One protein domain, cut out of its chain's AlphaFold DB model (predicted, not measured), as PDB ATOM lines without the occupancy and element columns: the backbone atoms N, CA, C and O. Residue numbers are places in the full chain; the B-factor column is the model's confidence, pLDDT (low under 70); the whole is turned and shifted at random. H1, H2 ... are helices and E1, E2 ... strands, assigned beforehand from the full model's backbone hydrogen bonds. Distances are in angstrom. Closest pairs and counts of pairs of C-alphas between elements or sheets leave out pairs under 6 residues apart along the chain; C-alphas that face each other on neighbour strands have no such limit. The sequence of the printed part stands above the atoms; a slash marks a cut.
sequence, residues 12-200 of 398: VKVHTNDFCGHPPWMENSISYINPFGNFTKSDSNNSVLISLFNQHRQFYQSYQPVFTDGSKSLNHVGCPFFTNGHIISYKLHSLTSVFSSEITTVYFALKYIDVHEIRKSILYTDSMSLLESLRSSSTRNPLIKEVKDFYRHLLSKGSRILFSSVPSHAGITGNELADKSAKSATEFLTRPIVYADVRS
ATOM      1  N   VAL A  12      93.885  20.801   9.634       79.94
ATOM      2  CA  VAL A  12      93.852  20.044   8.376       79.94
ATOM      3  C   VAL A  12      92.903  18.851   8.501       79.94
ATOM      4  O   VAL A  12      93.199  17.848   9.152       79.94
ATOM      5  N   LYS A  13      91.766  18.918   7.801       84.25
ATOM      6  CA  LYS A  13      90.871  17.767   7.631       84.25
ATOM      7  C   LYS A  13      91.500  16.776   6.657       84.25
ATOM      8  O   LYS A  13      91.798  17.135   5.518       84.25
ATOM      9  N   VAL A  14      91.680  15.530   7.086       84.56
ATOM     10  CA  VAL A  14      92.221  14.455   6.244       84.56
ATOM     11  C   VAL A  14      91.076  13.643   5.651       84.56
ATOM     12  O   VAL A  14      90.108  13.332   6.339       84.56
ATOM     13  N   HIS A  15      91.188  13.310   4.368       83.62
ATOM     14  CA  HIS A  15      90.243  12.438   3.681       83.62
ATOM     15  C   HIS A  15      90.234  11.044   4.327       83.62
ATOM     16  O   HIS A  15      91.287  10.412   4.460       83.62
ATOM     17  N   THR A  16      89.057  10.580   4.744       75.69
ATOM     18  CA  THR A  16      88.850   9.241   5.303       75.69
ATOM     19  C   THR A  16      88.535   8.253   4.187       75.69
ATOM     20  O   THR A  16      87.665   8.482   3.351       75.69
ATOM     21  N   ASN A  17      89.251   7.130   4.167       62.50
ATOM     22  CA  ASN A  17      88.965   6.055   3.223       62.50
ATOM     23  C   ASN A  17      87.655   5.368   3.612       62.50
ATOM     24  O   ASN A  17      87.667   4.439   4.419       62.50
ATOM     25  N   ASP A  18      86.558   5.782   2.997       59.19
ATOM     26  CA  ASP A  18      85.317   5.026   3.063       59.19
ATOM     27  C   ASP A  18      85.398   3.821   2.113       59.19
ATOM     28  O   ASP A  18      86.048   3.850   1.056       59.19
ATOM     29  N   PHE A  19      84.779   2.712   2.518       55.94
ATOM     30  CA  PHE A  19      84.646   1.540   1.661       55.94
ATOM     31  C   PHE A  19      83.825   1.915   0.420       55.94
ATOM     32  O   PHE A  19      82.783   2.558   0.533       55.94
ATOM     33  N   CYS A  20      84.280   1.496  -0.767       55.56
ATOM     34  CA  CYS A  20      83.458   1.580  -1.975       55.56
ATOM     35  C   CYS A  20      82.128   0.870  -1.714       55.56
ATOM     36  O   CYS A  20      82.129  -0.320  -1.404       55.56
ATOM     37  N   GLY A  21      81.005   1.562  -1.913       59.06
ATOM     38  CA  GLY A  21      79.666   0.963  -1.860       59.06
ATOM     39  C   GLY A  21      79.350   0.029  -3.036       59.06
ATOM     40  O   GLY A  21      78.209  -0.385  -3.205       59.06
ATOM     41  N   HIS A  22      80.337  -0.280  -3.879       62.09
ATOM     42  CA  HIS A  22      80.208  -1.141  -5.051       62.09
ATOM     43  C   HIS A  22      81.310  -2.205  -5.067       62.09
ATOM     44  O   HIS A  22      82.398  -1.989  -4.525       62.09
ATOM     45  N   PRO A  23      81.032  -3.378  -5.660       64.50
ATOM     46  CA  PRO A  23      81.969  -4.483  -5.630       64.50
ATOM     47  C   PRO A  23      83.240  -4.200  -6.443       64.50
ATOM     48  O   PRO A  23      83.155  -3.590  -7.510       64.50
ATOM     49  N   PRO A  24      84.405  -4.724  -6.022       61.75
ATOM     50  CA  PRO A  24      85.684  -4.486  -6.697       61.75
ATOM     51  C   PRO A  24      85.732  -4.991  -8.151       61.75
ATOM     52  O   PRO A  24      86.556  -4.533  -8.930       61.75
ATOM     53  N   TRP A  25      84.835  -5.898  -8.555       65.69
ATOM     54  CA  TRP A  25      84.732  -6.387  -9.936       65.69
ATOM     55  C   TRP A  25      83.887  -5.500 -10.866       65.69
ATOM     56  O   TRP A  25      83.839  -5.769 -12.063       65.69
ATOM     57  N   MET A  26      83.244  -4.433 -10.367       61.50
ATOM     58  CA  MET A  26      82.591  -3.404 -11.203       61.50
ATOM     59  C   MET A  26      83.582  -2.349 -11.743       61.50
ATOM     60  O   MET A  26      83.190  -1.244 -12.133       61.50
ATOM     61  N   GLU A  27      84.880  -2.650 -11.751       60.91
ATOM     62  CA  GLU A  27      85.931  -1.743 -12.210       60.91
ATOM     63  C   GLU A  27      85.911  -1.567 -13.733       60.91
ATOM     64  O   GLU A  27      86.660  -2.192 -14.478       60.91
ATOM     65  N   ASN A  28      85.077  -0.638 -14.200       61.34
ATOM     66  CA  ASN A  28      85.188  -0.123 -15.556       61.34
ATOM     67  C   ASN A  28      86.349   0.875 -15.625       61.34
ATOM     68  O   ASN A  28      86.383   1.875 -14.899       61.34
ATOM     69  N   SER A  29      87.298   0.600 -16.516       71.56
ATOM     70  CA  SER A  29      88.312   1.566 -16.918       71.56
ATOM     71  C   SER A  29      87.657   2.716 -17.688       71.56
ATOM     72  O   SER A  29      86.640   2.552 -18.366       71.56
ATOM     73  N   ILE A  30      88.218   3.916 -17.550       86.94
ATOM     74  CA  ILE A  30      87.757   5.081 -18.307       86.94
ATOM     75  C   ILE A  30      87.885   4.848 -19.819       86.94
ATOM     76  O   ILE A  30      88.829   4.211 -20.289       86.94
ATOM     77  N   SER A  31      86.970   5.431 -20.595       91.31
ATOM     78  CA  SER A  31      87.120   5.499 -22.052       91.31
ATOM     79  C   SER A  31      88.221   6.498 -22.411       91.31
ATOM     80  O   SER A  31      88.031   7.706 -22.278       91.31
ATOM     81  N   TYR A  32      89.377   5.990 -22.838       91.44
ATOM     82  CA  TYR A  32      90.575   6.779 -23.125       91.44
ATOM     83  C   TYR A  32      90.931   6.763 -24.615       91.44
ATOM     84  O   TYR A  32      90.928   5.708 -25.248       91.44
ATOM     85  N   ILE A  33      91.294   7.927 -25.147       92.25
ATOM     86  CA  ILE A  33      91.779   8.122 -26.516       92.25
ATOM     87  C   ILE A  33      93.109   8.880 -26.489       92.25
ATOM     88  O   ILE A  33      93.302   9.786 -25.686       92.25
ATOM     89  N   ASN A  34      94.043   8.526 -27.373       88.75
ATOM     90  CA  ASN A  34      95.320   9.231 -27.494       88.75
ATOM     91  C   ASN A  34      95.575   9.640 -28.950       88.75
ATOM     92  O   ASN A  34      96.140   8.849 -29.706       88.75
ATOM     93  N   PRO A  35      95.189  10.859 -29.363       84.38
ATOM     94  CA  PRO A  35      95.432  11.322 -30.729       84.38
ATOM     95  C   PRO A  35      96.920  11.560 -31.030       84.38
ATOM     96  O   PRO A  35      97.293  11.684 -32.193       84.38
ATOM     97  N   PHE A  36      97.776  11.588 -30.005       82.81
ATOM     98  CA  PHE A  36      99.208  11.859 -30.122       82.81
ATOM     99  C   PHE A  36     100.075  10.604 -29.969       82.81
ATOM    100  O   PHE A  36     101.291  10.728 -29.929       82.81
ATOM    101  N   GLY A  37      99.490   9.403 -29.868       68.88
ATOM    102  CA  GLY A  37     100.189   8.184 -29.425       68.88
ATOM    103  C   GLY A  37     101.454   7.796 -30.202       68.88
ATOM    104  O   GLY A  37     102.305   7.106 -29.650       68.88
ATOM    105  N   ASN A  38     101.610   8.280 -31.436       67.06
ATOM    106  CA  ASN A  38     102.774   8.013 -32.287       67.06
ATOM    107  C   ASN A  38     103.840   9.126 -32.246       67.06
ATOM    108  O   ASN A  38     104.844   9.025 -32.945       67.06
ATOM    109  N   PHE A  39     103.623  10.189 -31.469       65.19
ATOM    110  CA  PHE A  39     104.459  11.387 -31.442       65.19
ATOM    111  C   PHE A  39     105.044  11.607 -30.044       65.19
ATOM    112  O   PHE A  39     104.328  11.773 -29.055       65.19
ATOM    113  N   THR A  40     106.368  11.630 -29.957       59.44
ATOM    114  CA  THR A  40     107.124  11.983 -28.751       59.44
ATOM    115  C   THR A  40     107.287  13.503 -28.657       59.44
ATOM    116  O   THR A  40     107.469  14.205 -29.658       59.44
ATOM    117  N   LYS A  41     107.241  14.031 -27.423       58.69
ATOM    118  CA  LYS A  41     107.370  15.471 -27.117       58.69
ATOM    119  C   LYS A  41     108.712  16.067 -27.573       58.69
ATOM    120  O   LYS A  41     108.781  17.262 -27.823       58.69
ATOM    121  N   SER A  42     109.764  15.250 -27.667       57.88
ATOM    122  CA  SER A  42     111.105  15.669 -28.098       57.88
ATOM    123  C   SER A  42     111.241  15.856 -29.609       57.88
ATOM    124  O   SER A  42     112.121  16.598 -30.035       57.88
ATOM    125  N   ASP A  43     110.375  15.221 -30.405       56.75
ATOM    126  CA  ASP A  43     110.628  15.033 -31.841       56.75
ATOM    127  C   ASP A  43     109.617  15.781 -32.731       56.75
ATOM    128  O   ASP A  43     109.755  15.805 -33.953       56.75
ATOM    129  N   SER A  44     108.596  16.415 -32.141       65.19
ATOM    130  CA  SER A  44     107.438  16.941 -32.876       65.19
ATOM    131  C   SER A  44     107.388  18.470 -32.881       65.19
ATOM    132  O   SER A  44     107.371  19.105 -31.831       65.19
ATOM    133  N   ASN A  45     107.298  19.077 -34.069       81.62
ATOM    134  CA  ASN A  45     107.055  20.515 -34.215       81.62
ATOM    135  C   ASN A  45     105.655  20.874 -33.670       81.62
ATOM    136  O   ASN A  45     104.673  20.215 -34.024       81.62
ATOM    137  N   ASN A  46     105.541  21.925 -32.848       85.81
ATOM    138  CA  ASN A  46     104.270  22.365 -32.253       85.81
ATOM    139  C   ASN A  46     103.165  22.577 -33.301       85.81
ATOM    140  O   ASN A  46     102.006  22.265 -33.037       85.81
ATOM    141  N   SER A  47     103.508  23.033 -34.512       87.00
ATOM    142  CA  SER A  47     102.540  23.191 -35.607       87.00
ATOM    143  C   SER A  47     101.875  21.869 -36.014       87.00
ATOM    144  O   SER A  47     100.675  21.838 -36.291       87.00
ATOM    145  N   VAL A  48     102.626  20.763 -35.992       88.44
ATOM    146  CA  VAL A  48     102.115  19.415 -36.279       88.44
ATOM    147  C   VAL A  48     101.190  18.955 -35.157       88.44
ATOM    148  O   VAL A  48     100.097  18.471 -35.436       88.44
ATOM    149  N   LEU A  49     101.580  19.162 -33.895       88.94
ATOM    150  CA  LEU A  49     100.748  18.811 -32.738       88.94
ATOM    151  C   LEU A  49      99.420  19.578 -32.738       88.94
ATOM    152  O   LEU A  49      98.367  18.982 -32.515       88.94
ATOM    153  N   ILE A  50      99.449  20.875 -33.048       91.19
ATOM    154  CA  ILE A  50      98.240  21.696 -33.186       91.19
ATOM    155  C   ILE A  50      97.369  21.182 -34.343       91.19
ATOM    156  O   ILE A  50      96.158  21.050 -34.178       91.19
ATOM    157  N   SER A  51      97.961  20.850 -35.494       91.06
ATOM    158  CA  SER A  51      97.223  20.309 -36.645       91.06
ATOM    159  C   SER A  51      96.527  18.981 -36.316       91.06
ATOM    160  O   SER A  51      95.325  18.836 -36.545       91.06
ATOM    161  N   LEU A  52      97.244  18.046 -35.680       91.56
ATOM    162  CA  LEU A  52      96.692  16.767 -35.218       91.56
ATOM    163  C   LEU A  52      95.567  16.968 -34.202       91.56
ATOM    164  O   LEU A  52      94.523  16.319 -34.286       91.56
ATOM    165  N   PHE A  53      95.753  17.896 -33.261       93.69
ATOM    166  CA  PHE A  53      94.717  18.247 -32.299       93.69
ATOM    167  C   PHE A  53      93.466  18.793 -32.995       93.69
ATOM    168  O   PHE A  53      92.353  18.369 -32.685       93.69
ATOM    169  N   ASN A  54      93.631  19.686 -33.971       93.56
ATOM    170  CA  ASN A  54      92.522  20.264 -34.726       93.56
ATOM    171  C   ASN A  54      91.776  19.202 -35.546       93.56
ATOM    172  O   ASN A  54      90.546  19.174 -35.521       93.56
ATOM    173  N   GLN A  55      92.489  18.282 -36.202       94.06
ATOM    174  CA  GLN A  55      91.880  17.150 -36.911       94.06
ATOM    175  C   GLN A  55      91.082  16.254 -35.953       94.06
ATOM    176  O   GLN A  55      89.934  15.896 -36.220       94.06
ATOM    177  N   HIS A  56      91.662  15.932 -34.796       94.25
ATOM    178  CA  HIS A  56      90.977  15.194 -33.741       94.25
ATOM    179  C   HIS A  56      89.707  15.926 -33.268       94.25
ATOM    180  O   HIS A  56      88.648  15.311 -33.121       94.25
ATOM    181  N   ARG A  57      89.773  17.249 -33.076       95.06
ATOM    182  CA  ARG A  57      88.618  18.073 -32.695       95.06
ATOM    183  C   ARG A  57      87.527  18.108 -33.758       95.06
ATOM    184  O   ARG A  57      86.361  18.109 -33.377       95.06
ATOM    185  N   GLN A  58      87.872  18.085 -35.046       95.38
ATOM    186  CA  GLN A  58      86.892  17.973 -36.131       95.38
ATOM    187  C   GLN A  58      86.146  16.635 -36.074       95.38
ATOM    188  O   GLN A  58      84.918  16.612 -36.127       95.38
ATOM    189  N   PHE A  59      86.860  15.521 -35.870       95.12
ATOM    190  CA  PHE A  59      86.228  14.203 -35.733       95.12
ATOM    191  C   PHE A  59      85.270  14.138 -34.529       95.12
ATOM    192  O   PHE A  59      84.186  13.561 -34.605       95.12
ATOM    193  N   TYR A  60      85.636  14.793 -33.425       95.50
ATOM    194  CA  TYR A  60      84.827  14.878 -32.208       95.50
ATOM    195  C   TYR A  60      84.086  16.215 -32.050       95.50
ATOM    196  O   TYR A  60      83.848  16.662 -30.925       95.50
ATOM    197  N   GLN A  61      83.660  16.840 -33.154       94.94
ATOM    198  CA  GLN A  61      82.977  18.142 -33.122       94.94
ATOM    199  C   GLN A  61      81.689  18.142 -32.281       94.94
ATOM    200  O   GLN A  61      81.338  19.151 -31.682       94.94
ATOM    201  N   SER A  62      81.006  16.991 -32.191       95.88
ATOM    202  CA  SER A  62      79.786  16.828 -31.381       95.88
ATOM    203  C   SER A  62      80.043  16.659 -29.881       95.88
ATOM    204  O   SER A  62      79.088  16.574 -29.111       95.88
ATOM    205  N   TYR A  63      81.306  16.567 -29.461       97.50
ATOM    206  CA  TYR A  63      81.682  16.483 -28.056       97.50
ATOM    207  C   TYR A  63      82.221  17.826 -27.575       97.50
ATOM    208  O   TYR A  63      83.149  18.382 -28.172       97.50
ATOM    209  N   GLN A  64      81.706  18.298 -26.444       97.50
ATOM    210  CA  GLN A  64      82.194  19.507 -25.797       97.50
ATOM    211  C   GLN A  64      83.596  19.277 -25.207       97.50
ATOM    212  O   GLN A  64      83.782  18.339 -24.425       97.50
ATOM    213  N   PRO A  65      84.599  20.099 -25.565       97.44
ATOM    214  CA  PRO A  65      85.928  19.981 -24.992       97.44
ATOM    215  C   PRO A  65      85.955  20.590 -23.585       97.44
ATOM    216  O   PRO A  65      85.423  21.680 -23.343       97.44
ATOM    217  N   VAL A  66      86.603  19.889 -22.665       98.06
ATOM    218  CA  VAL A  66      86.896  20.357 -21.314       98.06
ATOM    219  C   VAL A  66      88.385  20.160 -21.085       98.06
ATOM    220  O   VAL A  66      88.865  19.034 -21.123       98.06
ATOM    221  N   PHE A  67      89.125  21.243 -20.899       97.81
ATOM    222  CA  PHE A  67      90.560  21.203 -20.640       97.81
ATOM    223  C   PHE A  67      90.783  21.351 -19.148       97.81
ATOM    224  O   PHE A  67      90.260  22.281 -18.540       97.81
ATOM    225  N   THR A  68      91.527  20.425 -18.569       96.75
ATOM    226  CA  THR A  68      91.813  20.372 -17.139       96.75
ATOM    227  C   THR A  68      93.305  20.499 -16.929       96.75
ATOM    228  O   THR A  68      94.066  19.886 -17.675       96.75
ATOM    229  N   ASP A  69      93.691  21.226 -15.892       94.81
ATOM    230  CA  ASP A  69      95.073  21.300 -15.436       94.81
ATOM    231  C   ASP A  69      95.118  21.312 -13.900       94.81
ATOM    232  O   ASP A  69      94.120  21.604 -13.230       94.81
ATOM    233  N   GLY A  70      96.266  20.977 -13.325       92.06
ATOM    234  CA  GLY A  70      96.533  21.058 -11.902       92.06
ATOM    235  C   GLY A  70      97.916  21.643 -11.664       92.06
ATOM    236  O   GLY A  70      98.930  21.015 -11.941       92.06
ATOM    237  N   SER A  71      97.988  22.817 -11.033       90.81
ATOM    238  CA  SER A  71      99.283  23.447 -10.746       90.81
ATOM    239  C   SER A  71      99.571  23.537  -9.254       90.81
ATOM    240  O   SER A  71      98.676  23.730  -8.428       90.81
ATOM    241  N   LYS A  72     100.858  23.442  -8.913       91.12
ATOM    242  CA  LYS A  72     101.389  23.783  -7.592       91.12
ATOM    243  C   LYS A  72     102.587  24.704  -7.745       91.12
ATOM    244  O   LYS A  72     103.547  24.374  -8.437       91.12
ATOM    245  N   SER A  73     102.557  25.817  -7.032       87.62
ATOM    246  CA  SER A  73     103.722  26.639  -6.722       87.62
ATOM    247  C   SER A  73     103.955  26.641  -5.207       87.62
ATOM    248  O   SER A  73     103.281  25.922  -4.468       87.62
ATOM    249  N   LEU A  74     104.935  27.413  -4.725       80.88
ATOM    250  CA  LEU A  74     105.382  27.368  -3.326       80.88
ATOM    251  C   LEU A  74     104.230  27.525  -2.316       80.88
ATOM    252  O   LEU A  74     104.152  26.764  -1.359       80.88
ATOM    253  N   ASN A  75     103.321  28.472  -2.566       81.31
ATOM    254  CA  ASN A  75     102.240  28.841  -1.641       81.31
ATOM    255  C   ASN A  75     100.847  28.751  -2.276       81.31
ATOM    256  O   ASN A  75      99.880  29.320  -1.764       81.31
ATOM    257  N   HIS A  76     100.737  28.083  -3.421       89.56
ATOM    258  CA  HIS A  76      99.513  28.092  -4.207       89.56
ATOM    259  C   HIS A  76      99.308  26.761  -4.907       89.56
ATOM    260  O   HIS A  76     100.220  26.242  -5.543       89.56
ATOM    261  N   VAL A  77      98.096  26.232  -4.802       92.94
ATOM    262  CA  VAL A  77      97.662  25.044  -5.530       92.94
ATOM    263  C   VAL A  77      96.358  25.400  -6.226       92.94
ATOM    264  O   VAL A  77      95.424  25.863  -5.572       92.94
ATOM    265  N   GLY A  78      96.317  25.230  -7.543       94.81
ATOM    266  CA  GLY A  78      95.184  25.610  -8.380       94.81
ATOM    267  C   GLY A  78      94.539  24.410  -9.059       94.81
ATOM    268  O   GLY A  78      95.239  23.523  -9.553       94.81
ATOM    269  N   CYS A  79      93.211  24.435  -9.113       94.50
ATOM    270  CA  CYS A  79      92.340  23.412  -9.682       94.50
ATOM    271  C   CYS A  79      91.421  24.024 -10.768       94.50
ATOM    272  O   CYS A  79      90.233  24.256 -10.508       94.50
ATOM    273  N   PRO A  80      91.959  24.389 -11.950       95.88
ATOM    274  CA  PRO A  80      91.192  25.009 -13.028       95.88
ATOM    275  C   PRO A  80      90.713  24.042 -14.107       95.88
ATOM    276  O   PRO A  80      91.416  23.129 -14.525       95.88
ATOM    277  N   PHE A  81      89.576  24.359 -14.708       97.00
ATOM    278  CA  PHE A  81      89.224  23.809 -16.005       97.00
ATOM    279  C   PHE A  81      88.620  24.873 -16.917       97.00
ATOM    280  O   PHE A  81      87.989  25.835 -16.475       97.00
ATOM    281  N   PHE A  82      88.832  24.690 -18.215       97.44
ATOM    282  CA  PHE A  82      88.297  25.534 -19.272       97.44
ATOM    283  C   PHE A  82      87.332  24.734 -20.143       97.44
ATOM    284  O   PHE A  82      87.675  23.672 -20.664       97.44
ATOM    285  N   THR A  83      86.123  25.251 -20.344       96.88
ATOM    286  CA  THR A  83      85.152  24.651 -21.261       96.88
ATOM    287  C   THR A  83      84.210  25.697 -21.835       96.88
ATOM    288  O   THR A  83      83.743  26.578 -21.124       96.88
ATOM    289  N   ASN A  84      83.925  25.602 -23.136       91.75
ATOM    290  CA  ASN A  84      82.964  26.461 -23.840       91.75
ATOM    291  C   ASN A  84      83.125  27.975 -23.564       91.75
ATOM    292  O   ASN A  84      82.145  28.678 -23.353       91.75
ATOM    293  N   GLY A  85      84.365  28.476 -23.508       91.94
ATOM    294  CA  GLY A  85      84.646  29.890 -23.215       91.94
ATOM    295  C   GLY A  85      84.621  30.263 -21.726       91.94
ATOM    296  O   GLY A  85      85.038  31.362 -21.375       91.94
ATOM    297  N   HIS A  86      84.207  29.352 -20.846       93.50
ATOM    298  CA  HIS A  86      84.195  29.547 -19.402       93.50
ATOM    299  C   HIS A  86      85.457  28.978 -18.758       93.50
ATOM    300  O   HIS A  86      85.876  27.855 -19.050       93.50
ATOM    301  N   ILE A  87      86.041  29.757 -17.852       95.31
ATOM    302  CA  ILE A  87      87.136  29.346 -16.975       95.31
ATOM    303  C   ILE A  87      86.556  29.227 -15.571       95.31
ATOM    304  O   ILE A  87      86.034  30.202 -15.035       95.31
ATOM    305  N   ILE A  88      86.678  28.047 -14.978       95.25
ATOM    306  CA  ILE A  88      86.351  27.803 -13.577       95.25
ATOM    307  C   ILE A  88      87.656  27.431 -12.891       95.25
ATOM    308  O   ILE A  88      88.382  26.569 -13.380       95.25
ATOM    309  N   SER A  89      87.992  28.102 -11.791       94.75
ATOM    310  CA  SER A  89      89.272  27.905 -11.116       94.75
ATOM    311  C   SER A  89      89.138  28.076  -9.615       94.75
ATOM    312  O   SER A  89      88.705  29.124  -9.140       94.75
ATOM    313  N   TYR A  90      89.556  27.048  -8.882       94.88
ATOM    314  CA  TYR A  90      89.558  27.042  -7.425       94.88
ATOM    315  C   TYR A  90      90.976  26.938  -6.876       94.88
ATOM    316  O   TYR A  90      91.834  26.243  -7.425       94.88
ATOM    317  N   LYS A  91      91.214  27.600  -5.749       95.19
ATOM    318  CA  LYS A  91      92.421  27.483  -4.943       95.19
ATOM    319  C   LYS A  91      92.241  26.372  -3.913       95.19
ATOM    320  O   LYS A  91      91.280  26.374  -3.148       95.19
ATOM    321  N   LEU A  92      93.185  25.440  -3.877       94.50
ATOM    322  CA  LEU A  92      93.244  24.359  -2.895       94.50
ATOM    323  C   LEU A  92      94.211  24.706  -1.756       94.50
ATOM    324  O   LEU A  92      94.991  25.661  -1.825       94.50
ATOM    325  N   HIS A  93      94.184  23.896  -0.697       92.69
ATOM    326  CA  HIS A  93      95.149  23.999   0.395       92.69
ATOM    327  C   HIS A  93      96.591  23.823  -0.115       92.69
ATOM    328  O   HIS A  93      96.865  22.975  -0.961       92.69
ATOM    329  N   SER A  94      97.545  24.557   0.463       91.38
ATOM    330  CA  SER A  94      98.968  24.551   0.065       91.38
ATOM    331  C   SER A  94      99.666  23.184   0.188       91.38
ATOM    332  O   SER A  94     100.689  22.922  -0.454       91.38
ATOM    333  N   LEU A  95      99.107  22.287   1.002       92.06
ATOM    334  CA  LEU A  95      99.652  20.953   1.250       92.06
ATOM    335  C   LEU A  95      99.274  19.977   0.135       92.06
ATOM    336  O   LEU A  95     100.011  19.020  -0.094       92.06
ATOM    337  N   THR A  96      98.193  20.248  -0.599       93.44
ATOM    338  CA  THR A  96      97.738  19.428  -1.722       93.44
ATOM    339  C   THR A  96      98.854  19.276  -2.757       93.44
ATOM    340  O   THR A  96      99.574  20.231  -3.067       93.44
ATOM    341  N   SER A  97      99.069  18.060  -3.255       94.19
ATOM    342  CA  SER A  97     100.059  17.799  -4.303       94.19
ATOM    343  C   SER A  97      99.542  18.212  -5.682       94.19
ATOM    344  O   SER A  97      98.337  18.327  -5.891       94.19
ATOM    345  N   VAL A  98     100.456  18.393  -6.647       95.00
ATOM    346  CA  VAL A  98     100.094  18.600  -8.066       95.00
ATOM    347  C   VAL A  98      99.136  17.503  -8.525       95.00
ATOM    348  O   VAL A  98      98.069  17.785  -9.051       95.00
ATOM    349  N   PHE A  99      99.477  16.249  -8.226       95.19
ATOM    350  CA  PHE A  99      98.685  15.090  -8.615       95.19
ATOM    351  C   PHE A  99      97.276  15.091  -8.004       95.19
ATOM    352  O   PHE A  99      96.302  14.853  -8.711       95.19
ATOM    353  N   SER A 100      97.131  15.404  -6.714       95.38
ATOM    354  CA  SER A 100      95.805  15.564  -6.103       95.38
ATOM    355  C   SER A 100      95.025  16.736  -6.704       95.38
ATOM    356  O   SER A 100      93.802  16.647  -6.817       95.38
ATOM    357  N   SER A 101      95.711  17.810  -7.112       95.62
ATOM    358  CA  SER A 101      95.095  18.942  -7.812       95.62
ATOM    359  C   SER A 101      94.506  18.510  -9.153       95.62
ATOM    360  O   SER A 101      93.319  18.707  -9.366       95.62
ATOM    361  N   GLU A 102      95.283  17.812  -9.989       96.62
ATOM    362  CA  GLU A 102      94.835  17.246 -11.275       96.62
ATOM    363  C   GLU A 102      93.567  16.394 -11.131       96.62
ATOM    364  O   GLU A 102      92.583  16.561 -11.856       96.62
ATOM    365  N   ILE A 103      93.558  15.487 -10.147       96.19
ATOM    366  CA  ILE A 103      92.400  14.621  -9.888       96.19
ATOM    367  C   ILE A 103      91.189  15.456  -9.467       96.19
ATOM    368  O   ILE A 103      90.071  15.220  -9.933       96.19
ATOM    369  N   THR A 104      91.407  16.432  -8.583       95.94
ATOM    370  CA  THR A 104      90.346  17.316  -8.091       95.94
ATOM    371  C   THR A 104      89.768  18.144  -9.237       95.94
ATOM    372  O   THR A 104      88.548  18.241  -9.355       95.94
ATOM    373  N   THR A 105      90.608  18.648 -10.139       96.69
ATOM    374  CA  THR A 105      90.174  19.368 -11.337       96.69
ATOM    375  C   THR A 105      89.234  18.522 -12.185       96.69
ATOM    376  O   THR A 105      88.136  18.970 -12.519       96.69
ATOM    377  N   VAL A 106      89.618  17.280 -12.489       97.62
ATOM    378  CA  VAL A 106      88.761  16.356 -13.245       97.62
ATOM    379  C   VAL A 106      87.438  16.111 -12.526       97.62
ATOM    380  O   VAL A 106      86.386  16.123 -13.161       97.62
ATOM    381  N   TYR A 107      87.459  15.924 -11.207       96.81
ATOM    382  CA  TYR A 107      86.240  15.734 -10.424       96.81
ATOM    383  C   TYR A 107      85.265  16.918 -10.564       96.81
ATOM    384  O   TYR A 107      84.073  16.711 -10.801       96.81
ATOM    385  N   PHE A 108      85.752  18.160 -10.472       96.00
ATOM    386  CA  PHE A 108      84.905  19.347 -10.646       96.00
ATOM    387  C   PHE A 108      84.456  19.557 -12.090       96.00
ATOM    388  O   PHE A 108      83.313  19.952 -12.313       96.00
ATOM    389  N   ALA A 109      85.294  19.216 -13.064       97.56
ATOM    390  CA  ALA A 109      84.906  19.219 -14.467       97.56
ATOM    391  C   ALA A 109      83.763  18.222 -14.744       97.56
ATOM    392  O   ALA A 109      82.815  18.541 -15.462       97.56
ATOM    393  N   LEU A 110      83.792  17.037 -14.127       97.50
ATOM    394  CA  LEU A 110      82.683  16.085 -14.204       97.50
ATOM    395  C   LEU A 110      81.421  16.620 -13.514       97.50
ATOM    396  O   LEU A 110      80.330  16.484 -14.062       97.50
ATOM    397  N   LYS A 111      81.542  17.269 -12.349       96.81
ATOM    398  CA  LYS A 111      80.395  17.933 -11.701       96.81
ATOM    399  C   LYS A 111      79.770  19.001 -12.584       96.81
ATOM    400  O   LYS A 111      78.550  19.071 -12.669       96.81
ATOM    401  N   TYR A 112      80.594  19.795 -13.258       96.62
ATOM    402  CA  TYR A 112      80.129  20.774 -14.230       96.62
ATOM    403  C   TYR A 112      79.345  20.093 -15.363       96.62
ATOM    404  O   TYR A 112      78.248  20.526 -15.700       96.62
ATOM    405  N   ILE A 113      79.856  18.981 -15.902       97.12
ATOM    406  CA  ILE A 113      79.150  18.172 -16.910       97.12
ATOM    407  C   ILE A 113      77.776  17.702 -16.409       97.12
ATOM    408  O   ILE A 113      76.820  17.751 -17.180       97.12
ATOM    409  N   ASP A 114      77.666  17.281 -15.144       97.19
ATOM    410  CA  ASP A 114      76.391  16.856 -14.547       97.19
ATOM    411  C   ASP A 114      75.401  18.022 -14.419       97.19
ATOM    412  O   ASP A 114      74.269  17.923 -14.881       97.19
ATOM    413  N   VAL A 115      75.843  19.141 -13.833       97.00
ATOM    414  CA  VAL A 115      75.009  20.329 -13.576       97.00
ATOM    415  C   VAL A 115      74.495  20.958 -14.871       97.00
ATOM    416  O   VAL A 115      73.362  21.423 -14.920       97.00
ATOM    417  N   HIS A 116      75.316  20.960 -15.921       95.81
ATOM    418  CA  HIS A 116      74.960  21.513 -17.229       95.81
ATOM    419  C   HIS A 116      74.370  20.471 -18.195       95.81
ATOM    420  O   HIS A 116      74.204  20.769 -19.377       95.81
ATOM    421  N   GLU A 117      74.085  19.253 -17.720       95.62
ATOM    422  CA  GLU A 117      73.482  18.154 -18.489       95.62
ATOM    423  C   GLU A 117      74.193  17.849 -19.825       95.62
ATOM    424  O   GLU A 117      73.580  17.472 -20.831       95.62
ATOM    425  N   ILE A 118      75.521  17.989 -19.851       95.88
ATOM    426  CA  ILE A 118      76.314  17.810 -21.070       95.88
ATOM    427  C   ILE A 118      76.338  16.322 -21.444       95.88
ATOM    428  O   ILE A 118      76.928  15.481 -20.764       95.88
ATOM    429  N   ARG A 119      75.716  15.987 -22.581       95.81
ATOM    430  CA  ARG A 119      75.562  14.595 -23.044       95.81
ATOM    431  C   ARG A 119      76.826  13.986 -23.646       95.81
ATOM    432  O   ARG A 119      76.989  12.770 -23.589       95.81
ATOM    433  N   LYS A 120      77.689  14.790 -24.269       97.69
ATOM    434  CA  LYS A 120      78.921  14.334 -24.934       97.69
ATOM    435  C   LYS A 120      80.065  15.282 -24.609       97.69
ATOM    436  O   LYS A 120      80.017  16.446 -25.003       97.69
ATOM    437  N   SER A 121      81.107  14.790 -23.947       97.75
ATOM    438  CA  SER A 121      82.270  15.602 -23.575       97.75
ATOM    439  C   SER A 121      83.593  14.854 -23.726       97.75
ATOM    440  O   SER A 121      83.653  13.629 -23.592       97.75
ATOM    441  N   ILE A 122      84.666  15.600 -23.996       97.94
ATOM    442  CA  ILE A 122      86.042  15.090 -23.952       97.94
ATOM    443  C   ILE A 122      86.830  15.898 -22.934       97.94
ATOM    444  O   ILE A 122      86.942  17.115 -23.073       97.94
ATOM    445  N   LEU A 123      87.370  15.209 -21.935       97.88
ATOM    446  CA  LEU A 123      88.282  15.752 -20.938       97.88
ATOM    447  C   LEU A 123      89.718  15.622 -21.445       97.88
ATOM    448  O   LEU A 123      90.206  14.512 -21.646       97.88
ATOM    449  N   TYR A 124      90.376  16.757 -21.656       97.06
ATOM    450  CA  TYR A 124      91.772  16.856 -22.059       97.06
ATOM    451  C   TYR A 124      92.642  17.186 -20.843       97.06
ATOM    452  O   TYR A 124      92.391  18.184 -20.174       97.06
ATOM    453  N   THR A 125      93.666  16.371 -20.589       95.44
ATOM    454  CA  THR A 125      94.677  16.579 -19.534       95.44
ATOM    455  C   THR A 125      96.067  16.255 -20.078       95.44
ATOM    456  O   THR A 125      96.214  15.357 -20.913       95.44
ATOM    457  N   ASP A 126      97.094  16.972 -19.638       92.75
ATOM    458  CA  ASP A 126      98.493  16.652 -19.937       92.75
ATOM    459  C   ASP A 126      99.136  15.736 -18.872       92.75
ATOM    460  O   ASP A 126     100.267  15.264 -19.037       92.75
ATOM    461  N   SER A 127      98.380  15.387 -17.826       93.31
ATOM    462  CA  SER A 127      98.808  14.522 -16.733       93.31
ATOM    463  C   SER A 127      98.668  13.039 -17.091       93.31
ATOM    464  O   SER A 127      97.629  12.399 -16.902       93.31
ATOM    465  N   MET A 128      99.754  12.442 -17.593       90.56
ATOM    466  CA  MET A 128      99.782  11.004 -17.906       90.56
ATOM    467  C   MET A 128      99.551  10.134 -16.660       90.56
ATOM    468  O   MET A 128      98.836   9.137 -16.726       90.56
ATOM    469  N   SER A 129     100.082  10.542 -15.505       92.50
ATOM    470  CA  SER A 129      99.910   9.814 -14.240       92.50
ATOM    471  C   SER A 129      98.447   9.762 -13.787       92.50
ATOM    472  O   SER A 129      98.010   8.756 -13.218       92.50
ATOM    473  N   LEU A 130      97.666  10.815 -14.057       94.50
ATOM    474  CA  LEU A 130      96.223  10.858 -13.805       94.50
ATOM    475  C   LEU A 130      95.496   9.840 -14.690       94.50
ATOM    476  O   LEU A 130      94.717   9.029 -14.185       94.50
ATOM    477  N   LEU A 131      95.781   9.849 -15.993       93.44
ATOM    478  CA  LEU A 131      95.175   8.933 -16.964       93.44
ATOM    479  C   LEU A 131      95.495   7.469 -16.641       93.44
ATOM    480  O   LEU A 131      94.595   6.629 -16.631       93.44
ATOM    481  N   GLU A 132      96.751   7.159 -16.319       92.12
ATOM    482  CA  GLU A 132      97.174   5.825 -15.878       92.12
ATOM    483  C   GLU A 132      96.446   5.394 -14.601       92.12
ATOM    484  O   GLU A 132      95.949   4.270 -14.515       92.12
ATOM    485  N   SER A 133      96.300   6.301 -13.632       92.19
ATOM    486  CA  SER A 133      95.612   6.011 -12.370       92.19
ATOM    487  C   SER A 133      94.114   5.769 -12.562       92.19
ATOM    488  O   SER A 133      93.550   4.874 -11.930       92.19
ATOM    489  N   LEU A 134      93.463   6.516 -13.458       92.12
ATOM    490  CA  LEU A 134      92.053   6.315 -13.804       92.12
ATOM    491  C   LEU A 134      91.818   5.020 -14.591       92.12
ATOM    492  O   LEU A 134      90.768   4.394 -14.440       92.12
ATOM    493  N   ARG A 135      92.791   4.603 -15.409       89.44
ATOM    494  CA  ARG A 135      92.759   3.330 -16.145       89.44
ATOM    495  C   ARG A 135      93.085   2.122 -15.273       89.44
ATOM    496  O   ARG A 135      92.609   1.033 -15.580       89.44
ATOM    497  N   SER A 136      93.897   2.300 -14.230       85.81
ATOM    498  CA  SER A 136      94.248   1.225 -13.300       85.81
ATOM    499  C   SER A 136      92.986   0.649 -12.667       85.81
ATOM    500  O   SER A 136      92.079   1.405 -12.343       85.81
ATOM    501  N   SER A 137      92.907  -0.665 -12.490       74.88
ATOM    502  CA  SER A 137      91.804  -1.325 -11.785       74.88
ATOM    503  C   SER A 137      91.855  -0.934 -10.303       74.88
ATOM    504  O   SER A 137      91.091  -0.083  -9.845       74.88
ATOM    505  N   SER A 138      92.910  -1.368  -9.618       72.62
ATOM    506  CA  SER A 138      93.129  -1.141  -8.190       72.62
ATOM    507  C   SER A 138      93.860   0.177  -7.890       72.62
ATOM    508  O   SER A 138      95.080   0.273  -8.049       72.62
ATOM    509  N   THR A 139      93.152   1.151  -7.309       78.38
ATOM    510  CA  THR A 139      93.752   2.365  -6.722       78.38
ATOM    511  C   THR A 139      93.448   2.505  -5.230       78.38
ATOM    512  O   THR A 139      92.326   2.302  -4.764       78.38
ATOM    513  N   ARG A 140      94.468   2.894  -4.457       81.44
ATOM    514  CA  ARG A 140      94.330   3.247  -3.033       81.44
ATOM    515  C   ARG A 140      94.055   4.735  -2.818       81.44
ATOM    516  O   ARG A 140      93.847   5.136  -1.678       81.44
ATOM    517  N   ASN A 141      94.088   5.548  -3.877       88.12
ATOM    518  CA  ASN A 141      93.854   6.982  -3.766       88.12
ATOM    519  C   ASN A 141      92.337   7.260  -3.711       88.12
ATOM    520  O   ASN A 141      91.644   6.942  -4.682       88.12
ATOM    521  N   PRO A 142      91.814   7.850  -2.620       89.56
ATOM    522  CA  PRO A 142      90.383   8.104  -2.478       89.56
ATOM    523  C   PRO A 142      89.834   9.078  -3.528       89.56
ATOM    524  O   PRO A 142      88.721   8.882  -4.005       89.56
ATOM    525  N   LEU A 143      90.620  10.064  -3.974       92.31
ATOM    526  CA  LEU A 143      90.174  11.021  -4.991       92.31
ATOM    527  C   LEU A 143      89.948  10.345  -6.349       92.31
ATOM    528  O   LEU A 143      88.995  10.665  -7.053       92.31
ATOM    529  N   ILE A 144      90.788   9.369  -6.714       92.44
ATOM    530  CA  ILE A 144      90.583   8.589  -7.945       92.44
ATOM    531  C   ILE A 144      89.284   7.781  -7.854       92.44
ATOM    532  O   ILE A 144      88.564   7.668  -8.845       92.44
ATOM    533  N   LYS A 145      88.968   7.231  -6.674       88.75
ATOM    534  CA  LYS A 145      87.699   6.525  -6.454       88.75
ATOM    535  C   LYS A 145      86.513   7.471  -6.619       88.75
ATOM    536  O   LYS A 145      85.612   7.141  -7.378       88.75
ATOM    537  N   GLU A 146      86.561   8.666  -6.024       90.44
ATOM    538  CA  GLU A 146      85.522   9.690  -6.212       90.44
ATOM    539  C   GLU A 146      85.300  10.026  -7.692       90.44
ATOM    540  O   GLU A 146      84.157  10.080  -8.148       90.44
ATOM    541  N   VAL A 147      86.377  10.208  -8.464       94.00
ATOM    542  CA  VAL A 147      86.277  10.469  -9.908       94.00
ATOM    543  C   VAL A 147      85.632   9.296 -10.641       94.00
ATOM    544  O   VAL A 147      84.732   9.510 -11.452       94.00
ATOM    545  N   LYS A 148      86.051   8.056 -10.366       91.62
ATOM    546  CA  LYS A 148      85.473   6.863 -11.006       91.62
ATOM    547  C   LYS A 148      83.999   6.666 -10.660       91.62
ATOM    548  O   LYS A 148      83.221   6.275 -11.527       91.62
ATOM    549  N   ASP A 149      83.624   6.922  -9.414       89.69
ATOM    550  CA  ASP A 149      82.249   6.796  -8.936       89.69
ATOM    551  C   ASP A 149      81.352   7.834  -9.611       89.69
ATOM    552  O   ASP A 149      80.298   7.498 -10.153       89.69
ATOM    553  N   PHE A 150      81.818   9.083  -9.680       92.44
ATOM    554  CA  PHE A 150      81.089  10.157 -10.342       92.44
ATOM    555  C   PHE A 150      81.025   9.970 -11.868       92.44
ATOM    556  O   PHE A 150      79.997  10.220 -12.494       92.44
ATOM    557  N   TYR A 151      82.093   9.447 -12.477       94.00
ATOM    558  CA  TYR A 151      82.093   9.034 -13.881       94.00
ATOM    559  C   TYR A 151      81.027   7.964 -14.152       94.00
ATOM    560  O   TYR A 151      80.257   8.098 -15.100       94.00
ATOM    561  N   ARG A 152      80.917   6.935 -13.298       90.81
ATOM    562  CA  ARG A 152      79.880   5.894 -13.415       90.81
ATOM    563  C   ARG A 152      78.468   6.456 -13.282       90.81
ATOM    564  O   ARG A 152      77.598   6.089 -14.069       90.81
ATOM    565  N   HIS A 153      78.257   7.372 -12.341       92.00
ATOM    566  CA  HIS A 153      76.993   8.097 -12.205       92.00
ATOM    567  C   HIS A 153      76.609   8.813 -13.509       92.00
ATOM    568  O   HIS A 153      75.505   8.617 -14.018       92.00
ATOM    569  N   LEU A 154      77.540   9.539 -14.130       94.50
ATOM    570  CA  LEU A 154      77.301  10.210 -15.413       94.50
ATOM    571  C   LEU A 154      77.005   9.233 -16.561       94.50
ATOM    572  O   LEU A 154      76.104   9.485 -17.363       94.50
ATOM    573  N   LEU A 155      77.712   8.100 -16.627       93.19
ATOM    574  CA  LEU A 155      77.412   7.055 -17.612       93.19
ATOM    575  C   LEU A 155      75.998   6.488 -17.424       93.19
ATOM    576  O   LEU A 155      75.293   6.277 -18.409       93.19
ATOM    577  N   SER A 156      75.556   6.291 -16.175       92.56
ATOM    578  CA  SER A 156      74.208   5.789 -15.874       92.56
ATOM    579  C   SER A 156      73.095   6.757 -16.302       92.56
ATOM    580  O   SER A 156      72.011   6.320 -16.681       92.56
ATOM    581  N   LYS A 157      73.385   8.066 -16.348       94.44
ATOM    582  CA  LYS A 157      72.502   9.102 -16.915       94.44
ATOM    583  C   LYS A 157      72.523   9.161 -18.452       94.44
ATOM    584  O   LYS A 157      71.802   9.962 -19.054       94.44
ATOM    585  N   GLY A 158      73.344   8.337 -19.105       94.12
ATOM    586  CA  GLY A 158      73.494   8.286 -20.559       94.12
ATOM    587  C   GLY A 158      74.483   9.302 -21.137       94.12
ATOM    588  O   GLY A 158      74.492   9.502 -22.355       94.12
ATOM    589  N   SER A 159      75.308   9.953 -20.309       95.44
ATOM    590  CA  SER A 159      76.384  10.825 -20.798       95.44
ATOM    591  C   SER A 159      77.533  10.000 -21.382       95.44
ATOM    592  O   SER A 159      77.880   8.933 -20.882       95.44
ATOM    593  N   ARG A 160      78.154  10.499 -22.454       95.94
ATOM    594  CA  ARG A 160      79.324   9.897 -23.105       95.94
ATOM    595  C   ARG A 160      80.541  10.770 -22.860       95.94
ATOM    596  O   ARG A 160      80.655  11.855 -23.428       95.94
ATOM    597  N   ILE A 161      81.445  10.276 -22.026       96.69
ATOM    598  CA  ILE A 161      82.613  11.026 -21.571       96.69
ATOM    599  C   ILE A 161      83.870  10.272 -21.991       96.69
ATOM    600  O   ILE A 161      84.056   9.109 -21.618       96.69
ATOM    601  N   LEU A 162      84.719  10.949 -22.761       96.81
ATOM    602  CA  LEU A 162      86.022  10.447 -23.189       96.81
ATOM    603  C   LEU A 162      87.132  11.222 -22.480       96.81
ATOM    604  O   LEU A 162      87.008  12.421 -22.246       96.81
ATOM    605  N   PHE A 163      88.231  10.544 -22.182       96.75
ATOM    606  CA  PHE A 163      89.453  11.150 -21.669       96.75
ATOM    607  C   PHE A 163      90.519  11.133 -22.752       96.75
ATOM    608  O   PHE A 163      90.713  10.108 -23.403       96.75
ATOM    609  N   SER A 164      91.234  12.238 -22.921       95.56
ATOM    610  CA  SER A 164      92.309  12.360 -23.897       95.56
ATOM    611  C   SER A 164      93.535  13.008 -23.285       95.56
ATOM    612  O   SER A 164      93.436  14.007 -22.577       95.56
ATOM    613  N   SER A 165      94.709  12.480 -23.623       93.56
ATOM    614  CA  SER A 165      95.954  13.201 -23.370       93.56
ATOM    615  C   SER A 165      96.073  14.392 -24.317       93.56
ATOM    616  O   SER A 165      95.675  14.301 -25.482       93.56
ATOM    617  N   VAL A 166      96.639  15.491 -23.826       92.31
ATOM    618  CA  VAL A 166      97.032  16.665 -24.614       92.31
ATOM    619  C   VAL A 166      98.486  17.027 -24.286       92.31
ATOM    620  O   VAL A 166      98.901  16.881 -23.140       92.31
ATOM    621  N   PRO A 167      99.319  17.427 -25.260       89.38
ATOM    622  CA  PRO A 167     100.688  17.823 -24.974       89.38
ATOM    623  C   PRO A 167     100.732  19.170 -24.243       89.38
ATOM    624  O   PRO A 167     100.178  20.168 -24.704       89.38
ATOM    625  N   SER A 168     101.459  19.193 -23.129       86.06
ATOM    626  CA  SER A 168     101.746  20.410 -22.369       86.06
ATOM    627  C   SER A 168     102.633  21.383 -23.157       86.06
ATOM    628  O   SER A 168     103.627  20.949 -23.755       86.06
ATOM    629  N   HIS A 169     102.314  22.681 -23.106       83.81
ATOM    630  CA  HIS A 169     103.039  23.788 -23.760       83.81
ATOM    631  C   HIS A 169     103.168  23.680 -25.289       83.81
ATOM    632  O   HIS A 169     104.130  24.169 -25.887       83.81
ATOM    633  N   ALA A 170     102.207  23.021 -25.939       87.31
ATOM    634  CA  ALA A 170     102.171  22.885 -27.393       87.31
ATOM    635  C   ALA A 170     101.470  24.059 -28.102       87.31
ATOM    636  O   ALA A 170     101.392  24.057 -29.328       87.31
ATOM    637  N   GLY A 171     100.936  25.045 -27.364       89.25
ATOM    638  CA  GLY A 171     100.174  26.161 -27.940       89.25
ATOM    639  C   GLY A 171      98.703  25.835 -28.215       89.25
ATOM    640  O   GLY A 171      98.036  26.554 -28.958       89.25
ATOM    641  N   ILE A 172      98.172  24.759 -27.624       92.69
ATOM    642  CA  ILE A 172      96.747  24.419 -27.704       92.69
ATOM    643  C   ILE A 172      95.981  25.340 -26.755       92.69
ATOM    644  O   ILE A 172      96.055  25.185 -25.538       92.69
ATOM    645  N   THR A 173      95.216  26.280 -27.315       93.94
ATOM    646  CA  THR A 173      94.591  27.393 -26.579       93.94
ATOM    647  C   THR A 173      93.852  26.961 -25.316       93.94
ATOM    648  O   THR A 173      94.043  27.569 -24.270       93.94
ATOM    649  N   GLY A 174      93.042  25.900 -25.376       94.19
ATOM    650  CA  GLY A 174      92.294  25.431 -24.206       94.19
ATOM    651  C   GLY A 174      93.182  24.941 -23.058       94.19
ATOM    652  O   GLY A 174      92.873  25.210 -21.901       94.19
ATOM    653  N   ASN A 175      94.304  24.288 -23.375       94.56
ATOM    654  CA  ASN A 175      95.264  23.817 -22.378       94.56
ATOM    655  C   ASN A 175      96.050  24.983 -21.765       94.56
ATOM    656  O   ASN A 175      96.170  25.073 -20.549       94.56
ATOM    657  N   GLU A 176      96.521  25.917 -22.597       94.31
ATOM    658  CA  GLU A 176      97.246  27.105 -22.120       94.31
ATOM    659  C   GLU A 176      96.355  27.998 -21.234       94.31
ATOM    660  O   GLU A 176      96.819  28.590 -20.259       94.31
ATOM    661  N   LEU A 177      95.055  28.090 -21.546       94.69
ATOM    662  CA  LEU A 177      94.084  28.806 -20.716       94.69
ATOM    663  C   LEU A 177      93.872  28.123 -19.361       94.69
ATOM    664  O   LEU A 177      93.791  28.825 -18.350       94.69
ATOM    665  N   ALA A 178      93.804  26.790 -19.323       93.94
ATOM    666  CA  ALA A 178      93.724  26.043 -18.072       93.94
ATOM    667  C   ALA A 178      94.989  26.265 -17.216       93.94
ATOM    668  O   ALA A 178      94.856  26.726 -16.083       93.94
ATOM    669  N   ASP A 179      96.193  26.097 -17.781       92.31
ATOM    670  CA  ASP A 179      97.475  26.314 -17.076       92.31
ATOM    671  C   ASP A 179      97.624  27.737 -16.527       92.31
ATOM    672  O   ASP A 179      97.979  27.954 -15.361       92.31
ATOM    673  N   LYS A 180      97.278  28.745 -17.336       92.25
ATOM    674  CA  LYS A 180      97.304  30.138 -16.883       92.25
ATOM    675  C   LYS A 180      96.349  30.365 -15.708       92.25
ATOM    676  O   LYS A 180      96.710  31.043 -14.746       92.25
ATOM    677  N   SER A 181      95.156  29.777 -15.772       91.31
ATOM    678  CA  SER A 181      94.119  29.916 -14.742       91.31
ATOM    679  C   SER A 181      94.457  29.163 -13.459       91.31
ATOM    680  O   SER A 181      94.014  29.558 -12.377       91.31
ATOM    681  N   ALA A 182      95.276  28.113 -13.556       86.88
ATOM    682  CA  ALA A 182      95.771  27.355 -12.414       86.88
ATOM    683  C   ALA A 182      96.578  28.256 -11.486       86.88
ATOM    684  O   ALA A 182      96.409  28.234 -10.268       86.88
ATOM    685  N   LYS A 183      97.419  29.099 -12.084       86.81
ATOM    686  CA  LYS A 183      98.348  29.991 -11.383       86.81
ATOM    687  C   LYS A 183      97.659  31.211 -10.767       86.81
ATOM    688  O   LYS A 183      98.221  31.809  -9.855       86.81
ATOM    689  N   SER A 184      96.457  31.568 -11.224       87.69
ATOM    690  CA  SER A 184      95.720  32.763 -10.784       87.69
ATOM    691  C   SER A 184      94.450  32.477  -9.969       87.69
ATOM    692  O   SER A 184      93.654  33.388  -9.764       87.69
ATOM    693  N   ALA A 185      94.226  31.238  -9.523       90.25
ATOM    694  CA  ALA A 185      93.030  30.849  -8.770       90.25
ATOM    695  C   ALA A 185      92.883  31.613  -7.432       90.25
ATOM    696  O   ALA A 185      93.760  31.556  -6.573       90.25
ATOM    697  N   THR A 186      91.770  32.302  -7.195       88.94
ATOM    698  CA  THR A 186      91.578  33.076  -5.950       88.94
ATOM    699  C   THR A 186      90.541  32.469  -5.014       88.94
ATOM    700  O   THR A 186      90.706  32.554  -3.797       88.94
ATOM    701  N   GLU A 187      89.505  31.829  -5.554       92.25
ATOM    702  CA  GLU A 187      88.397  31.274  -4.776       92.25
ATOM    703  C   GLU A 187      88.824  30.013  -4.017       92.25
ATOM    704  O   GLU A 187      89.154  28.996  -4.623       92.25
ATOM    705  N   PHE A 188      88.831  30.066  -2.684       91.94
ATOM    706  CA  PHE A 188      89.301  28.951  -1.867       91.94
ATOM    707  C   PHE A 188      88.251  27.846  -1.746       91.94
ATOM    708  O   PHE A 188      87.169  28.041  -1.193       91.94
ATOM    709  N   LEU A 189      88.614  26.650  -2.195       91.06
ATOM    710  CA  LEU A 189      87.779  25.469  -2.102       91.06
ATOM    711  C   LEU A 189      88.158  24.649  -0.865       91.06
ATOM    712  O   LEU A 189      89.209  24.009  -0.798       91.06
ATOM    713  N   THR A 190      87.248  24.631   0.107       88.69
ATOM    714  CA  THR A 190      87.429  23.875   1.348       88.69
ATOM    715  C   THR A 190      87.140  22.395   1.110       88.69
ATOM    716  O   THR A 190      85.986  21.994   0.960       88.69
ATOM    717  N   ARG A 191      88.189  21.564   1.090       87.75
ATOM    718  CA  ARG A 191      88.088  20.100   0.982       87.75
ATOM    719  C   ARG A 191      89.114  19.390   1.871       87.75
ATOM    720  O   ARG A 191      90.186  19.947   2.106       87.75
ATOM    721  N   PRO A 192      88.818  18.161   2.332       89.44
ATOM    722  CA  PRO A 192      89.799  17.334   3.022       89.44
ATOM    723  C   PRO A 192      91.002  17.004   2.131       89.44
ATOM    724  O   PRO A 192      90.853  16.749   0.935       89.44
ATOM    725  N   ILE A 193      92.190  16.971   2.729       91.31
ATOM    726  CA  ILE A 193      93.456  16.661   2.060       91.31
ATOM    727  C   ILE A 193      93.726  15.160   2.156       91.31
ATOM    728  O   ILE A 193      93.457  14.526   3.176       91.31
ATOM    729  N   VAL A 194      94.292  14.563   1.109       92.19
ATOM    730  CA  VAL A 194      94.659  13.143   1.133       92.19
ATOM    731  C   VAL A 194      95.810  12.910   2.115       92.19
ATOM    732  O   VAL A 194      96.794  13.649   2.121       92.19
ATOM    733  N   TYR A 195      95.741  11.830   2.900       90.69
ATOM    734  CA  TYR A 195      96.789  11.455   3.862       90.69
ATOM    735  C   TYR A 195      98.200  11.432   3.250       90.69
ATOM    736  O   TYR A 195      99.161  11.861   3.885       90.69
ATOM    737  N   ALA A 196      98.334  10.948   2.012       91.12
ATOM    738  CA  ALA A 196      99.613  10.891   1.307       91.12
ATOM    739  C   ALA A 196     100.257  12.280   1.132       91.12
ATOM    740  O   ALA A 196     101.469  12.408   1.315       91.12
ATOM    741  N   ASP A 197      99.455  13.309   0.848       92.94
ATOM    742  CA  ASP A 197      99.927  14.687   0.682       92.94
ATOM    743  C   ASP A 197     100.385  15.268   2.025       92.94
ATOM    744  O   ASP A 197     101.488  15.809   2.122       92.94
ATOM    745  N   VAL A 198      99.595  15.064   3.087       91.94
ATOM    746  CA  VAL A 198      99.956  15.488   4.451       91.94
ATOM    747  C   VAL A 198     101.241  14.799   4.910       91.94
ATOM    748  O   VAL A 198     102.174  15.459   5.362       91.94
ATOM    749  N   ARG A 199     101.342  13.477   4.734       91.69
ATOM    750  CA  ARG A 199     102.541  12.701   5.078       91.69
ATOM    751  C   ARG A 199     103.773  13.197   4.324       91.69
ATOM    752  O   ARG A 199     104.844  13.300   4.918       91.69
ATOM    753  N   SER A 200     103.635  13.489   3.030       91.69
ATOM    754  CA  SER A 200     104.725  14.030   2.213       91.69
ATOM    755  C   SER A 200     105.209  15.376   2.756       91.69
ATOM    756  O   SER A 200     106.408  15.554   2.977       91.69
TER     757      SER A 200
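What this domain is: This is residues 12 to 200 of the 398 residues of the protein "RNase H type-1 domain-containing protein" of Araneus ventricosus (UniProt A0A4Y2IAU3). What would one see first? A twisted six-stranded sheet curls round the long helix H2 on one face, with H5 over the opposite face; H4 packs side by side with H2, and H3 crosses steeply to it. H1 and H6 lie farthest out, and residues 12 to 45 make a long stretch with no named element. What is it made of? The printed part has 189 residues with six named helices and six named strands; along the chain come H1, the strands E1 to E4, H2, E5, H3 and H4, E6, H5 and H6; the class is mixed, helices and strands, and the sheet is branched, with E1 and E3, E2 and E3, and E3 and E4 as antiparallel neighbours and E1 and E5, and E5 and E6, as parallel ones. It is compact, with a radius of gyration of the C-alphas of 16.2 A and spans of 45 by 39 by 32 A.

How they stand to each other: How do the strands pair? E3, residues 76 to 83, has antiparallel neighbours E1, residues 64 to 68, and E2, residues 71 to 73, on one side and E4, residues 86 to 92, on the other; within hydrogen-bond range are N 67 and O 82, N 73 and O 76, and N 79 and O 90, each 2.8 A apart. E2 E3 E4 form a meander, each strand the antiparallel neighbour of the one before. E5, residues 120 to 125, is parallel to E1, with N 66 and O 122 2.8 A apart, and to E6, residues 160 to 165, with N 123 and O 162 2.8 A apart. Which helices are on the sheet? H2, residues 98 to 115, and H5, residues 173 to 183, are on opposite faces; their closest C-alphas to E3 are Thr 105 to Cys 79, 4.9 A, and Ala 182 to Gly 78, 4.4 A. H3, residues 128 to 135, and, only just, with 5 pairs of C-alphas within 10 A, H4, residues 142 to 156, only graze it; E5, H3 H4, E6 is a strand-helix-strand unit, parallel neighbour strands joined through helices, with a right-handed crossover. How do the helices meet? H2 touches H4 at a shallow tilt of 23 degrees, the same way, the C-alphas of Tyr 107 and Val 147 being closest at 5.3 A. H1, residues 46 to 59, and H6, residues 195 to 200, touch no helix. Every O i to N i+4 pair is within hydrogen-bond range in H1, H2, H3, H4 and H6, and 6 of 7 in H5.

Where its parts are: Where do the elements begin and end? H1 begins at C-alpha 46, (104.270, 22.365, -32.253), and H6 ends at C-alpha 200, (104.725, 14.030, 2.213). Which are long? From first to last C-alpha H2 measures 25.7 A, E3 22.6 A and H4 21.1 A.

The domain as a whole: Is the printed part unbroken? It has no cut, and its long link is H5 to H6, 11 residues. Where is confidence low? Residues 17 to 28 and 37 to 44 have pLDDT under 70.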